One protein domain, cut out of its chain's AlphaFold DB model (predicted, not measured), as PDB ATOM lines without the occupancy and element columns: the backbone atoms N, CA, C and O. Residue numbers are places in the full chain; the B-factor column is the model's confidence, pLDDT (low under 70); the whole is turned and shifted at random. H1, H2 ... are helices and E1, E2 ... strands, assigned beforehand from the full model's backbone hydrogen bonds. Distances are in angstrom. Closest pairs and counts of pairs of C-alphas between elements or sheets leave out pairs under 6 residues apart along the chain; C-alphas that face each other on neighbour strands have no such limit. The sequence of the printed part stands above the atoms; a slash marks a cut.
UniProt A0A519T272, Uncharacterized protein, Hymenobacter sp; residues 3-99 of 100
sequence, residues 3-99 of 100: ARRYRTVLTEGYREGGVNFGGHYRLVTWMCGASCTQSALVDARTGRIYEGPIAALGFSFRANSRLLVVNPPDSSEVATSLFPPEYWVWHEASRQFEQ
ATOM      1  N   ALA A   3     104.375  92.101  68.208       79.56
ATOM      2  CA  ALA A   3     105.002  92.001  66.888       79.56
ATOM      3  C   ALA A   3     104.029  91.645  65.749       79.56
ATOM      4  O   ALA A   3     104.144  92.169  64.643       79.56
ATOM      5  N   ARG A   4     103.037  90.780  66.009       84.12
ATOM      6  CA  ARG A   4     102.052  90.383  64.990       84.12
ATOM      7  C   ARG A   4     100.953  91.430  64.809       84.12
ATOM      8  O   ARG A   4     100.478  91.615  63.696       84.12
ATOM      9  N   ARG A   5     100.557  92.104  65.893       87.62
ATOM     10  CA  ARG A   5      99.476  93.104  65.895       87.62
ATOM     11  C   ARG A   5      99.922  94.456  65.335       87.62
ATOM     12  O   ARG A   5      99.123  95.128  64.698       87.62
ATOM     13  N   TYR A   6     101.187  94.824  65.539       88.50
ATOM     14  CA  TYR A   6     101.743  96.136  65.182       88.50
ATOM     15  C   TYR A   6     102.907  96.036  64.189       88.50
ATOM     16  O   TYR A   6     103.825  96.850  64.203       88.50
ATOM     17  N   ARG A   7     102.876  95.026  63.309       90.06
ATOM     18  CA  ARG A   7     103.963  94.733  62.363       90.06
ATOM     19  C   ARG A   7     104.381  95.950  61.536       90.06
ATOM     20  O   ARG A   7     105.578  96.187  61.396       90.06
ATOM     21  N   THR A   8     103.417  96.694  60.995       91.12
ATOM     22  CA  THR A   8     103.679  97.869  60.151       91.12
ATOM     23  C   THR A   8     104.429  98.940  60.930       91.12
ATOM     24  O   THR A   8     105.550  99.268  60.562       91.12
ATOM     25  N   VAL A   9     103.888  99.352  62.080       92.00
ATOM     26  CA  VAL A   9     104.484 100.374  62.955       92.00
ATOM     27  C   VAL A   9     105.899  99.997  63.396       92.00
ATOM     28  O   VAL A   9     106.798 100.829  63.382       92.00
ATOM     29  N   LEU A  10     106.129  98.730  63.747       91.38
ATOM     30  CA  LEU A  10     107.460  98.254  64.132       91.38
ATOM     31  C   LEU A  10     108.443  98.268  62.959       91.38
ATOM     32  O   LEU A  10     109.611  98.608  63.134       91.38
ATOM     33  N   THR A  11     107.976  97.902  61.766       90.69
ATOM     34  CA  THR A  11     108.812  97.875  60.561       90.69
ATOM     35  C   THR A  11     109.169  99.290  60.108       90.69
ATOM     36  O   THR A  11     110.319  99.545  59.762       90.69
ATOM     37  N   GLU A  12     108.205 100.207  60.115       91.56
ATOM     38  CA  GLU A  12     108.402 101.618  59.762       91.56
ATOM     39  C   GLU A  12     109.278 102.318  60.799       91.56
ATOM     40  O   GLU A  12     110.332 102.838  60.444       91.56
ATOM     41  N   GLY A  13     108.956 102.199  62.091       88.06
ATOM     42  CA  GLY A  13     109.743 102.815  63.162       88.06
ATOM     43  C   GLY A  13     111.197 102.326  63.229       88.06
ATOM     44  O   GLY A  13     112.087 103.078  63.645       88.06
ATOM     45  N   TYR A  14     111.457 101.088  62.790       90.00
ATOM     46  CA  TYR A  14     112.814 100.577  62.587       90.00
ATOM     47  C   TYR A  14     113.495 101.172  61.347       90.00
ATOM     48  O   TYR A  14     114.669 101.514  61.409       90.00
ATOM     49  N   ARG A  15     112.786 101.308  60.221       88.75
ATOM     50  CA  ARG A  15     113.346 101.843  58.965       88.75
ATOM     51  C   ARG A  15     113.635 103.338  59.011       88.75
ATOM     52  O   ARG A  15     114.571 103.790  58.363       88.75
ATOM     53  N   GLU A  16     112.835 104.091  59.752       85.81
ATOM     54  CA  GLU A  16     112.913 105.553  59.816       85.81
ATOM     55  C   GLU A  16     114.071 106.075  60.678       85.81
ATOM     56  O   GLU A  16     114.363 107.269  60.649       85.81
ATOM     57  N   GLY A  17     114.750 105.223  61.458       80.88
ATOM     58  CA  GLY A  17     115.794 105.680  62.374       80.88
ATOM     59  C   GLY A  17     116.886 104.658  62.656       80.88
ATOM     60  O   GLY A  17     116.703 103.455  62.513       80.88
ATOM     61  N   GLY A  18     118.041 105.158  63.095       88.06
ATOM     62  CA  GLY A  18     119.154 104.332  63.558       88.06
ATOM     63  C   GLY A  18     119.002 103.879  65.010       88.06
ATOM     64  O   GLY A  18     118.054 104.238  65.710       88.06
ATOM     65  N   VAL A  19     119.985 103.109  65.474       94.31
ATOM     66  CA  VAL A  19     120.126 102.700  66.876       94.31
ATOM     67  C   VAL A  19     119.975 103.901  67.812       94.31
ATOM     68  O   VAL A  19     120.636 104.925  67.646       94.31
ATOM     69  N   ASN A  20     119.110 103.760  68.814       96.06
ATOM     70  CA  ASN A  20     118.782 104.813  69.774       96.06
ATOM     71  C   ASN A  20     118.680 104.300  71.221       96.06
ATOM     72  O   ASN A  20     118.314 105.079  72.102       96.06
ATOM     73  N   PHE A  21     119.024 103.036  71.473       97.44
ATOM     74  CA  PHE A  21     118.976 102.432  72.798       97.44
ATOM     75  C   PHE A  21     120.033 101.334  72.956       97.44
ATOM     76  O   PHE A  21     120.280 100.563  72.029       97.44
ATOM     77  N   GLY A  22     120.635 101.228  74.142       95.62
ATOM     78  CA  GLY A  22     121.520 100.123  74.521       95.62
ATOM     79  C   GLY A  22     122.679  99.827  73.558       95.62
ATOM     80  O   GLY A  22     123.159  98.703  73.549       95.62
ATOM     81  N   GLY A  23     123.106 100.790  72.735       94.50
ATOM     82  CA  GLY A  23     124.244 100.678  71.812       94.50
ATOM     83  C   GLY A  23     123.985  99.954  70.482       94.50
ATOM     84  O   GLY A  23     124.702 100.205  69.517       94.50
ATOM     85  N   HIS A  24     122.966  99.098  70.377       95.56
ATOM     86  CA  HIS A  24     122.616  98.383  69.130       95.56
ATOM     87  C   HIS A  24     121.124  98.077  68.990       95.56
ATOM     88  O   HIS A  24     120.722  97.338  68.090       95.56
ATOM     89  N   TYR A  25     120.299  98.624  69.875       96.81
ATOM     90  CA  TYR A  25     118.859  98.483  69.790       96.81
ATOM     91  C   TYR A  25     118.206  99.741  69.231       96.81
ATOM     92  O   TYR A  25     118.663 100.873  69.417       96.81
ATOM     93  N   ARG A  26     117.064  99.526  68.588       96.31
ATOM     94  CA  ARG A  26     116.085 100.564  68.314       96.31
ATOM     95  C   ARG A  26     114.900 100.361  69.246       96.31
ATOM     96  O   ARG A  26     114.169  99.385  69.108       96.31
ATOM     97  N   LEU A  27     114.691 101.287  70.171       96.94
ATOM     98  CA  LEU A  27     113.423 101.419  70.868       96.94
ATOM     99  C   LEU A  27     112.431 102.130  69.942       96.94
ATOM    100  O   LEU A  27     112.662 103.274  69.535       96.94
ATOM    101  N   VAL A  28     111.348 101.432  69.612       96.19
ATOM    102  CA  VAL A  28     110.218 101.939  68.828       96.19
ATOM    103  C   VAL A  28     109.046 102.150  69.776       96.19
ATOM    104  O   VAL A  28     108.722 101.262  70.563       96.19
ATOM    105  N   THR A  29     108.405 103.314  69.698       95.00
ATOM    106  CA  THR A  29     107.268 103.686  70.548       95.00
ATOM    107  C   THR A  29     106.108 104.161  69.692       95.00
ATOM    108  O   THR A  29     106.326 104.855  68.700       95.00
ATOM    109  N   TRP A  30     104.880 103.822  70.071       94.06
ATOM    110  CA  TRP A  30     103.684 104.269  69.356       94.06
ATOM    111  C   TRP A  30     102.483 104.366  70.287       94.06
ATOM    112  O   TRP A  30     102.387 103.653  71.287       94.06
ATOM    113  N   MET A  31     101.539 105.234  69.935       91.19
ATOM    114  CA  MET A  31     100.290 105.369  70.677       91.19
ATOM    115  C   MET A  31      99.385 104.157  70.422       91.19
ATOM    116  O   MET A  31      99.192 103.731  69.283       91.19
ATOM    117  N   CYS A  32      98.829 103.596  71.494       88.06
ATOM    118  CA  CYS A  32      97.892 102.467  71.468       88.06
ATOM    119  C   CYS A  32      96.450 102.848  71.819       88.06
ATOM    120  O   CYS A  32      95.563 102.005  71.696       88.06
ATOM    121  N   GLY A  33      96.211 104.093  72.239       84.56
ATOM    122  CA  GLY A  33      94.911 104.604  72.670       84.56
ATOM    123  C   GLY A  33      95.066 105.827  73.578       84.56
ATOM    124  O   GLY A  33      96.155 106.394  73.674       84.56
ATOM    125  N   ALA A  34      93.985 106.225  74.253       84.38
ATOM    126  CA  ALA A  34      94.015 107.328  75.215       84.38
ATOM    127  C   ALA A  34      94.942 106.983  76.391       84.38
ATOM    128  O   ALA A  34      94.786 105.926  77.002       84.38
ATOM    129  N   SER A  35      95.915 107.856  76.675       83.69
ATOM    130  CA  SER A  35      96.925 107.661  77.732       83.69
ATOM    131  C   SER A  35      97.637 106.302  77.661       83.69
ATOM    132  O   SER A  35      97.912 105.678  78.682       83.69
ATOM    133  N   CYS A  36      97.904 105.818  76.444       90.62
ATOM    134  CA  CYS A  36      98.561 104.540  76.195       90.62
ATOM    135  C   CYS A  36      99.621 104.720  75.109       90.62
ATOM    136  O   CYS A  36      99.293 104.954  73.942       90.62
ATOM    137  N   THR A  37     100.886 104.549  75.479       94.75
ATOM    138  CA  THR A  37     102.031 104.470  74.569       94.75
ATOM    139  C   THR A  37     102.735 103.137  74.783       94.75
ATOM    140  O   THR A  37     103.265 102.876  75.860       94.75
ATOM    141  N   GLN A  38     102.750 102.282  73.762       95.69
ATOM    142  CA  GLN A  38     103.514 101.037  73.798       95.69
ATOM    143  C   GLN A  38     104.962 101.272  73.389       95.69
ATOM    144  O   GLN A  38     105.272 102.212  72.651       95.69
ATOM    145  N   SER A  39     105.828 100.358  73.819       95.81
ATOM    146  CA  SER A  39     107.205 100.278  73.361       95.81
ATOM    147  C   SER A  39     107.583  98.854  72.957       95.81
ATOM    148  O   SER A  39     107.025  97.862  73.433       95.81
ATOM    149  N   ALA A  40     108.545  98.753  72.048       96.50
ATOM    150  CA  ALA A  40     109.227  97.510  71.737       96.50
ATOM    151  C   ALA A  40     110.685  97.791  71.391       96.50
ATOM    152  O   ALA A  40     111.024  98.827  70.813       96.50
ATOM    153  N   LEU A  41     111.540  96.832  71.719       96.31
ATOM    154  CA  LEU A  41     112.961  96.882  71.446       96.31
ATOM    155  C   LEU A  41     113.287  95.993  70.249       96.31
ATOM    156  O   LEU A  41     113.031  94.791  70.278       96.31
ATOM    157  N   VAL A  42     113.862  96.574  69.200       96.12
ATOM    158  CA  VAL A  42     114.330  95.847  68.016       96.12
ATOM    159  C   VAL A  42     115.848  95.742  68.070       96.12
ATOM    160  O   VAL A  42     116.547  96.751  68.127       96.12
ATOM    161  N   ASP A  43     116.365  94.520  68.059       95.81
ATOM    162  CA  ASP A  43     117.799  94.250  67.970       95.81
ATOM    163  C   ASP A  43     118.279  94.446  66.531       95.81
ATOM    164  O   ASP A  43     117.926  93.661  65.649       95.81
ATOM    165  N   ALA A  44     119.114  95.458  66.282       94.38
ATOM    166  CA  ALA A  44     119.618  95.736  64.938       94.38
ATOM    167  C   ALA A  44     120.557  94.636  64.405       94.38
ATOM    168  O   ALA A  44     120.753  94.530  63.196       94.38
ATOM    169  N   ARG A  45     121.129  93.796  65.281       94.25
ATOM    170  CA  ARG A  45     122.031  92.702  64.885       94.25
ATOM    171  C   ARG A  45     121.271  91.464  64.425       94.25
ATOM    172  O   ARG A  45     121.775  90.711  63.597       94.25
ATOM    173  N   THR A  46     120.090  91.216  64.996       94.44
ATOM    174  CA  THR A  46     119.343  89.964  64.774       94.44
ATOM    175  C   THR A  46     117.943  90.149  64.197       94.44
ATOM    176  O   THR A  46     117.329  89.168  63.784       94.44
ATOM    177  N   GLY A  47     117.409  91.370  64.194       91.31
ATOM    178  CA  GLY A  47     116.023  91.670  63.825       91.31
ATOM    179  C   GLY A  47     114.981  91.170  64.832       91.31
ATOM    180  O   GLY A  47     113.783  91.242  64.558       91.31
ATOM    181  N   ARG A  48     115.402  90.637  65.989       94.12
ATOM    182  CA  ARG A  48     114.482  90.173  67.036       94.12
ATOM    183  C   ARG A  48     113.801  91.350  67.718       94.12
ATOM    184  O   ARG A  48     114.416  92.390  67.938       94.12
ATOM    185  N   ILE A  49     112.538  91.142  68.078       94.75
ATOM    186  CA  ILE A  49     111.693  92.136  68.736       94.75
ATOM    187  C   ILE A  49     111.384  91.650  70.149       94.75
ATOM    188  O   ILE A  49     110.951  90.509  70.324       94.75
ATOM    189  N   TYR A  50     111.575  92.527  71.126       95.62
ATOM    190  CA  TYR A  50     111.249  92.308  72.529       95.62
ATOM    191  C   TYR A  50     110.186  93.312  72.964       95.62
ATOM    192  O   TYR A  50     110.226  94.479  72.574       95.62
ATOM    193  N   GLU A  51     109.206  92.851  73.735       94.12
ATOM    194  CA  GLU A  51     108.161  93.721  74.275       94.12
ATOM    195  C   GLU A  51     108.756  94.590  75.394       94.12
ATOM    196  O   GLU A  51     109.598  94.124  76.164       94.12
ATOM    197  N   GLY A  52     108.371  95.866  75.436       95.00
ATOM    198  CA  GLY A  52     108.801  96.804  76.469       95.00
ATOM    199  C   GLY A  52     107.641  97.267  77.353       95.00
ATOM    200  O   GLY A  52     106.485  96.929  77.084       95.00
ATOM    201  N   PRO A  53     107.932  98.059  78.401       95.94
ATOM    202  CA  PRO A  53     106.916  98.681  79.241       95.94
ATOM    203  C   PRO A  53     105.944  99.565  78.446       95.94
ATOM    204  O   PRO A  53     106.248 100.031  77.341       95.94
ATOM    205  N   ILE A  54     104.780  99.830  79.035       95.00
ATOM    206  CA  ILE A  54     103.770 100.761  78.517       95.00
ATOM    207  C   ILE A  54     103.837 102.041  79.351       95.00
ATOM    208  O   ILE A  54     103.988 101.977  80.565       95.00
ATOM    209  N   ALA A  55     103.703 103.193  78.701       95.50
ATOM    210  CA  ALA A  55     103.675 104.493  79.359       95.50
ATOM    211  C   ALA A  55     102.348 105.211  79.115       95.50
ATOM    212  O   ALA A  55     101.750 105.081  78.046       95.50
ATOM    213  N   ALA A  56     101.941 106.044  80.068       94.12
ATOM    214  CA  ALA A  56     100.851 106.995  79.886       94.12
ATOM    215  C   ALA A  56     101.356 108.325  79.306       94.12
ATOM    216  O   ALA A  56     100.723 108.880  78.411       94.12
ATOM    217  N   LEU A  57     102.520 108.795  79.776       92.25
ATOM    218  CA  LEU A  57     103.128 110.077  79.387       92.25
ATOM    219  C   LEU A  57     104.290 109.930  78.389       92.25
ATOM    220  O   LEU A  57     104.866 110.920  77.946       92.25
ATOM    221  N   GLY A  58     104.635 108.697  78.018       93.94
ATOM    222  CA  GLY A  58     105.723 108.390  77.092       93.94
ATOM    223  C   GLY A  58     107.018 107.978  77.791       93.94
ATOM    224  O   GLY A  58     107.021 107.537  78.941       93.94
ATOM    225  N   PHE A  59     108.126 108.078  77.057       96.19
ATOM    226  CA  PHE A  59     109.407 107.497  77.450       96.19
ATOM    227  C   PHE A  59     110.559 108.487  77.288       96.19
ATOM    228  O   PHE A  59     110.578 109.275  76.343       96.19
ATOM    229  N   SER A  60     111.565 108.376  78.155       96.25
ATOM    230  CA  SER A  60     112.864 109.030  77.989       96.25
ATOM    231  C   SER A  60     113.984 107.992  78.022       96.25
ATOM    232  O   SER A  60     113.994 107.088  78.858       96.25
ATOM    233  N   PHE A  61     114.915 108.084  77.073       96.56
ATOM    234  CA  PHE A  61     115.997 107.119  76.880       96.56
ATOM    235  C   PHE A  61     117.145 107.737  76.067       96.56
ATOM    236  O   PHE A  61     117.036 108.845  75.542       96.56
ATOM    237  N   ARG A  62     118.278 107.029  75.969       96.38
ATOM    238  CA  ARG A  62     119.474 107.486  75.237       96.38
ATOM    239  C   ARG A  62     120.112 106.351  74.442       96.38
ATOM    240  O   ARG A  62     120.116 105.213  74.901       96.38
ATOM    241  N   ALA A  63     120.769 106.707  73.333       95.44
ATOM    242  CA  ALA A  63     121.441 105.779  72.415       95.44
ATOM    243  C   ALA A  63     122.338 104.744  73.098       95.44
ATOM    244  O   ALA A  63     122.226 103.550  72.837       95.44
ATOM    245  N   ASN A  64     123.177 105.202  74.024       94.06
ATOM    246  CA  ASN A  64     124.186 104.375  74.685       94.06
ATOM    247  C   ASN A  64     123.802 104.017  76.128       94.06
ATOM    248  O   ASN A  64     124.670 103.733  76.947       94.06
ATOM    249  N   SER A  65     122.508 104.068  76.461       97.06
ATOM    250  CA  SER A  65     121.991 103.700  77.780       97.06
ATOM    251  C   SER A  65     121.054 102.506  77.674       97.06
ATOM    252  O   SER A  65     120.286 102.400  76.721       97.06
ATOM    253  N   ARG A  66     121.098 101.627  78.680       97.00
ATOM    254  CA  ARG A  66     120.127 100.535  78.865       97.00
ATOM    255  C   ARG A  66     118.983 100.922  79.804       97.00
ATOM    256  O   ARG A  66     118.150 100.078  80.100       97.00
ATOM    257  N   LEU A  67     118.950 102.168  80.277       97.75
ATOM    258  CA  LEU A  67     117.873 102.701  81.104       97.75
ATOM    259  C   LEU A  67     116.756 103.265  80.224       97.75
ATOM    260  O   LEU A  67     116.993 104.154  79.400       97.75
ATOM    261  N   LEU A  68     115.545 102.778  80.458       97.75
ATOM    262  CA  LEU A  68     114.294 103.313  79.958       97.75
ATOM    263  C   LEU A  68     113.545 103.972  81.119       97.75
ATOM    264  O   LEU A  68     113.224 103.316  82.108       97.75
ATOM    265  N   VAL A  69     113.270 105.266  80.989       97.56
ATOM    266  CA  VAL A  69     112.415 105.998  81.925       97.56
ATOM    267  C   VAL A  69     111.005 106.013  81.356       97.56
ATOM    268  O   VAL A  69     110.790 106.489  80.238       97.56
ATOM    269  N   VAL A  70     110.059 105.482  82.117       96.88
ATOM    270  CA  VAL A  70     108.632 105.415  81.796       96.88
ATOM    271  C   VAL A  70     107.934 106.510  82.585       96.88
ATOM    272  O   VAL A  70     108.212 106.663  83.769       96.88
ATOM    273  N   ASN A  71     107.052 107.273  81.935       95.00
ATOM    274  CA  ASN A  71     106.407 108.448  82.532       95.00
ATOM    275  C   ASN A  71     107.431 109.410  83.164       95.00
ATOM    276  O   ASN A  71     107.379 109.664  84.366       95.00
ATOM    277  N   PRO A  72     108.419 109.900  82.385       93.12
ATOM    278  CA  PRO A  72     109.443 110.783  82.925       93.12
ATOM    279  C   PRO A  72     108.797 112.000  83.608       93.12
ATOM    280  O   PRO A  72     107.774 112.486  83.117       93.12
ATOM    281  N   PRO A  73     109.383 112.494  84.713       86.25
ATOM    282  CA  PRO A  73     108.818 113.620  85.440       86.25
ATOM    283  C   PRO A  73     108.703 114.839  84.519       86.25
ATOM    284  O   PRO A  73     109.647 115.196  83.809       86.25
ATOM    285  N   ASP A  74     107.529 115.456  84.547       80.81
ATOM    286  CA  ASP A  74     107.216 116.720  83.884       80.81
ATOM    287  C   ASP A  74     107.205 117.849  84.934       80.81
ATOM    288  O   ASP A  74     107.185 117.617  86.140       80.81
ATOM    289  N   SER A  75     107.186 119.093  84.469       69.88
ATOM    290  CA  SER A  75     106.871 120.303  85.225       69.88
ATOM    291  C   SER A  75     105.526 120.270  85.974       69.88
ATOM    292  O   SER A  75     105.326 121.067  86.889       69.88
ATOM    293  N   SER A  76     104.606 119.361  85.627       83.19
ATOM    294  CA  SER A  76     103.339 119.163  86.332       83.19
ATOM    295  C   SER A  76     103.475 118.161  87.483       83.19
ATOM    296  O   SER A  76     103.548 116.943  87.282       83.19
ATOM    297  N   GLU A  77     103.423 118.666  88.718       82.19
ATOM    298  CA  GLU A  77     103.358 117.835  89.931       82.19
ATOM    299  C   GLU A  77     102.142 116.897  89.915       82.19
ATOM    300  O   GLU A  77     102.231 115.741  90.325       82.19
ATOM    301  N   VAL A  78     101.014 117.361  89.366       85.31
ATOM    302  CA  VAL A  78      99.784 116.565  89.252       85.31
ATOM    303  C   VAL A  78      99.978 115.390  88.294       85.31
ATOM    304  O   VAL A  78      99.603 114.267  88.622       85.31
ATOM    305  N   ALA A  79     100.588 115.620  87.126       83.88
ATOM    306  CA  ALA A  79     100.854 114.547  86.168       83.88
ATOM    307  C   ALA A  79     101.815 113.507  86.758       83.88
ATOM    308  O   ALA A  79     101.556 112.310  86.654       83.88
ATOM    309  N   THR A  80     102.859 113.969  87.450       87.62
ATOM    310  CA  THR A  80     103.823 113.108  88.150       87.62
ATOM    311  C   THR A  80     103.156 112.295  89.266       87.62
ATOM    312  O   THR A  80     103.496 111.134  89.469       87.62
ATOM    313  N   SER A  81     102.168 112.862  89.966       88.44
ATOM    314  CA  SER A  81     101.405 112.138  90.988       88.44
ATOM    315  C   SER A  81     100.459 111.081  90.406       88.44
ATOM    316  O   SER A  81     100.220 110.071  91.064       88.44
ATOM    317  N   LEU A  82      99.879 111.314  89.224       89.88
ATOM    318  CA  LEU A  82      98.954 110.373  88.577       89.88
ATOM    319  C   LEU A  82      99.684 109.261  87.816       89.88
ATOM    320  O   LEU A  82      99.191 108.137  87.739       89.88
ATOM    321  N   PHE A  83     100.852 109.578  87.261       91.56
ATOM    322  CA  PHE A  83     101.686 108.669  86.484       91.56
ATOM    323  C   PHE A  83     103.122 108.749  87.010       91.56
ATOM    324  O   PHE A  83     103.951 109.443  86.416       91.56
ATOM    325  N   PRO A  84     103.422 108.086  88.143       92.12
ATOM    326  CA  PRO A  84     104.747 108.151  88.737       92.12
ATOM    327  C   PRO A  84     105.806 107.611  87.767       92.12
ATOM    328  O   PRO A  84     105.528 106.667  87.017       92.12
ATOM    329  N   PRO A  85     107.019 108.192  87.771       94.62
ATOM    330  CA  PRO A  85     108.094 107.724  86.920       94.62
ATOM    331  C   PRO A  85     108.542 106.330  87.344       94.62
ATOM    332  O   PRO A  85     108.791 106.072  88.522       94.62
ATOM    333  N   GLU A  86     108.717 105.453  86.363       95.94
ATOM    334  CA  GLU A  86     109.316 104.140  86.563       95.94
ATOM    335  C   GLU A  86     110.630 104.034  85.795       95.94
ATOM    336  O   GLU A  86     110.800 104.581  84.701       95.94
ATOM    337  N   TYR A  87     111.563 103.283  86.363       96.62
ATOM    338  CA  TYR A  87     112.900 103.103  85.824       96.62
ATOM    339  C   TYR A  87     113.090 101.631  85.498       96.62
ATOM    340  O   TYR A  87     112.955 100.780  86.369       96.62
ATOM    341  N   TRP A  88     113.403 101.340  84.241       97.88
ATOM    342  CA  TRP A  88     113.545  99.980  83.744       97.88
ATOM    343  C   TRP A  88     114.892  99.826  83.050       97.88
ATOM    344  O   TRP A  88     115.220 100.581  82.134       97.88
ATOM    345  N   VAL A  89     115.685  98.843  83.463       97.88
ATOM    346  CA  VAL A  89     116.975  98.524  82.849       97.88
ATOM    347  C   VAL A  89     116.803  97.333  81.916       97.88
ATOM    348  O   VAL A  89     116.174  96.343  82.266       97.88
ATOM    349  N   TRP A  90     117.357  97.415  80.708       97.75
ATOM    350  CA  TRP A  90     117.400  96.289  79.779       97.75
ATOM    351  C   TRP A  90     118.561  95.342  80.098       97.75
ATOM    352  O   TRP A  90     119.737  95.728  80.046       97.75
ATOM    353  N   HIS A  91     118.236  94.080  80.355       96.56
ATOM    354  CA  HIS A  91     119.198  93.018  80.620       96.56
ATOM    355  C   HIS A  91     119.314  92.101  79.397       96.56
ATOM    356  O   HIS A  91     118.404  91.351  79.062       96.56
ATOM    357  N   GLU A  92     120.462  92.129  78.713       93.62
ATOM    358  CA  GLU A  92     120.660  91.347  77.479       93.62
ATOM    359  C   GLU A  92     120.678  89.832  77.714       93.62
ATOM    360  O   GLU A  92     120.255  89.069  76.844       93.62
ATOM    361  N   ALA A  93     121.150  89.397  78.886       93.50
ATOM    362  CA  ALA A  93     121.223  87.984  79.247       93.50
ATOM    363  C   ALA A  93     119.824  87.369  79.416       93.50
ATOM    364  O   ALA A  93     119.555  86.302  78.866       93.50
ATOM    365  N   SER A  94     118.930  88.062  80.127       93.88
ATOM    366  CA  SER A  94     117.536  87.649  80.342       93.88
ATOM    367  C   SER A  94     116.604  88.074  79.202       93.88
ATOM    368  O   SER A  94     115.528  87.496  79.048       93.88
ATOM    369  N   ARG A  95     117.034  89.030  78.365       94.81
ATOM    370  CA  ARG A  95     116.257  89.667  77.287       94.81
ATOM    371  C   ARG A  95     114.962  90.282  77.812       94.81
ATOM    372  O   ARG A  95     113.903  90.128  77.198       94.81
ATOM    373  N   GLN A  96     115.060  90.936  78.964       94.81
ATOM    374  CA  GLN A  96     113.932  91.517  79.681       94.81
ATOM    375  C   GLN A  96     114.287  92.894  80.240       94.81
ATOM    376  O   GLN A  96     115.457  93.229  80.448       94.81
ATOM    377  N   PHE A  97     113.244  93.694  80.447       96.25
ATOM    378  CA  PHE A  97     113.321  94.903  81.249       96.25
ATOM    379  C   PHE A  97     113.087  94.542  82.712       96.25
ATOM    380  O   PHE A  97     112.109  93.870  83.032       96.25
ATOM    381  N   GLU A  98     113.969  95.013  83.583       95.81
ATOM    382  CA  GLU A  98     113.936  94.755  85.021       95.81
ATOM    383  C   GLU A  98     113.986  96.098  85.763       95.81
ATOM    384  O   GLU A  98     114.696  97.019  85.343       95.81
ATOM    385  N   GLN A  99     113.193  96.243  86.826       90.00
ATOM    386  CA  GLN A  99     113.292  97.406  87.710       90.00
ATOM    387  C   GLN A  99     114.544  97.256  88.597       90.00
ATOM    388  O   GLN A  99     114.839  96.133  89.013       90.00
TER     389      GLN A  99
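This is residues 3 to 99 of the 100 residues of an uncharacterized protein of Hymenobacter sp (UniProt A0A519T272). Two small antiparallel sheets of three strands, E1 E2 E3 and E4 E5 E6, make a loose wedge, with H1 covering one face of the first sheet and H2 at a far end, off both sheets. Short residues 59 to 60 pair antiparallel with 69 to 70 of E4. The 97 printed residues have two named helices and six named strands, in the order H1 E1 E2 E3 E4 H2 E5 E6; the class is mixed, with 48 residues in named elements, under half. The whole is compact, with a radius of gyration of the C-alphas of 13.3 A and spans of 41 by 27 by 21 A.

H1, residues 7 to 15, starts at C-alpha 7 (103.963, 94.733, 62.363) and is 12.3 A long. E1, residues 25 to 33, measures 24.9 A and E2, residues 36 to 43, 23.3 A. E3 is residues 49 to 51, E4 67 to 70, and H2 77 to 82. E5, residues 86 to 91, measures 16.0 A; E6, residues 96 to 98, ends at C-alpha 98 (113.936, 94.755, 85.021).

H1 is on the first sheet at a height over the sheet of 8.8 A, over E1 and E2; the closest C-alphas of H1 and E1 are Gly 13 and Val 28, 5.8 A. E1, E2 and E3 form a meander, each strand the antiparallel neighbour of the one before, with N 28 and O 40 at 2.9 A and N 41 and O 50 at 2.8 A. In the other sheet N 68 and O 88 are 2.8 A apart, and N 89 and O 98 2.8 A. E1 and E4 are apart. In H1 and H2 every O i to N i+4 pair is within hydrogen-bond range.

The C-alphas of Thr 46 and Val 78, the two farthest apart, are 41.1 A apart. The printed part has no cut; the link E3 to E4 is long. Confidence is low at residue 75.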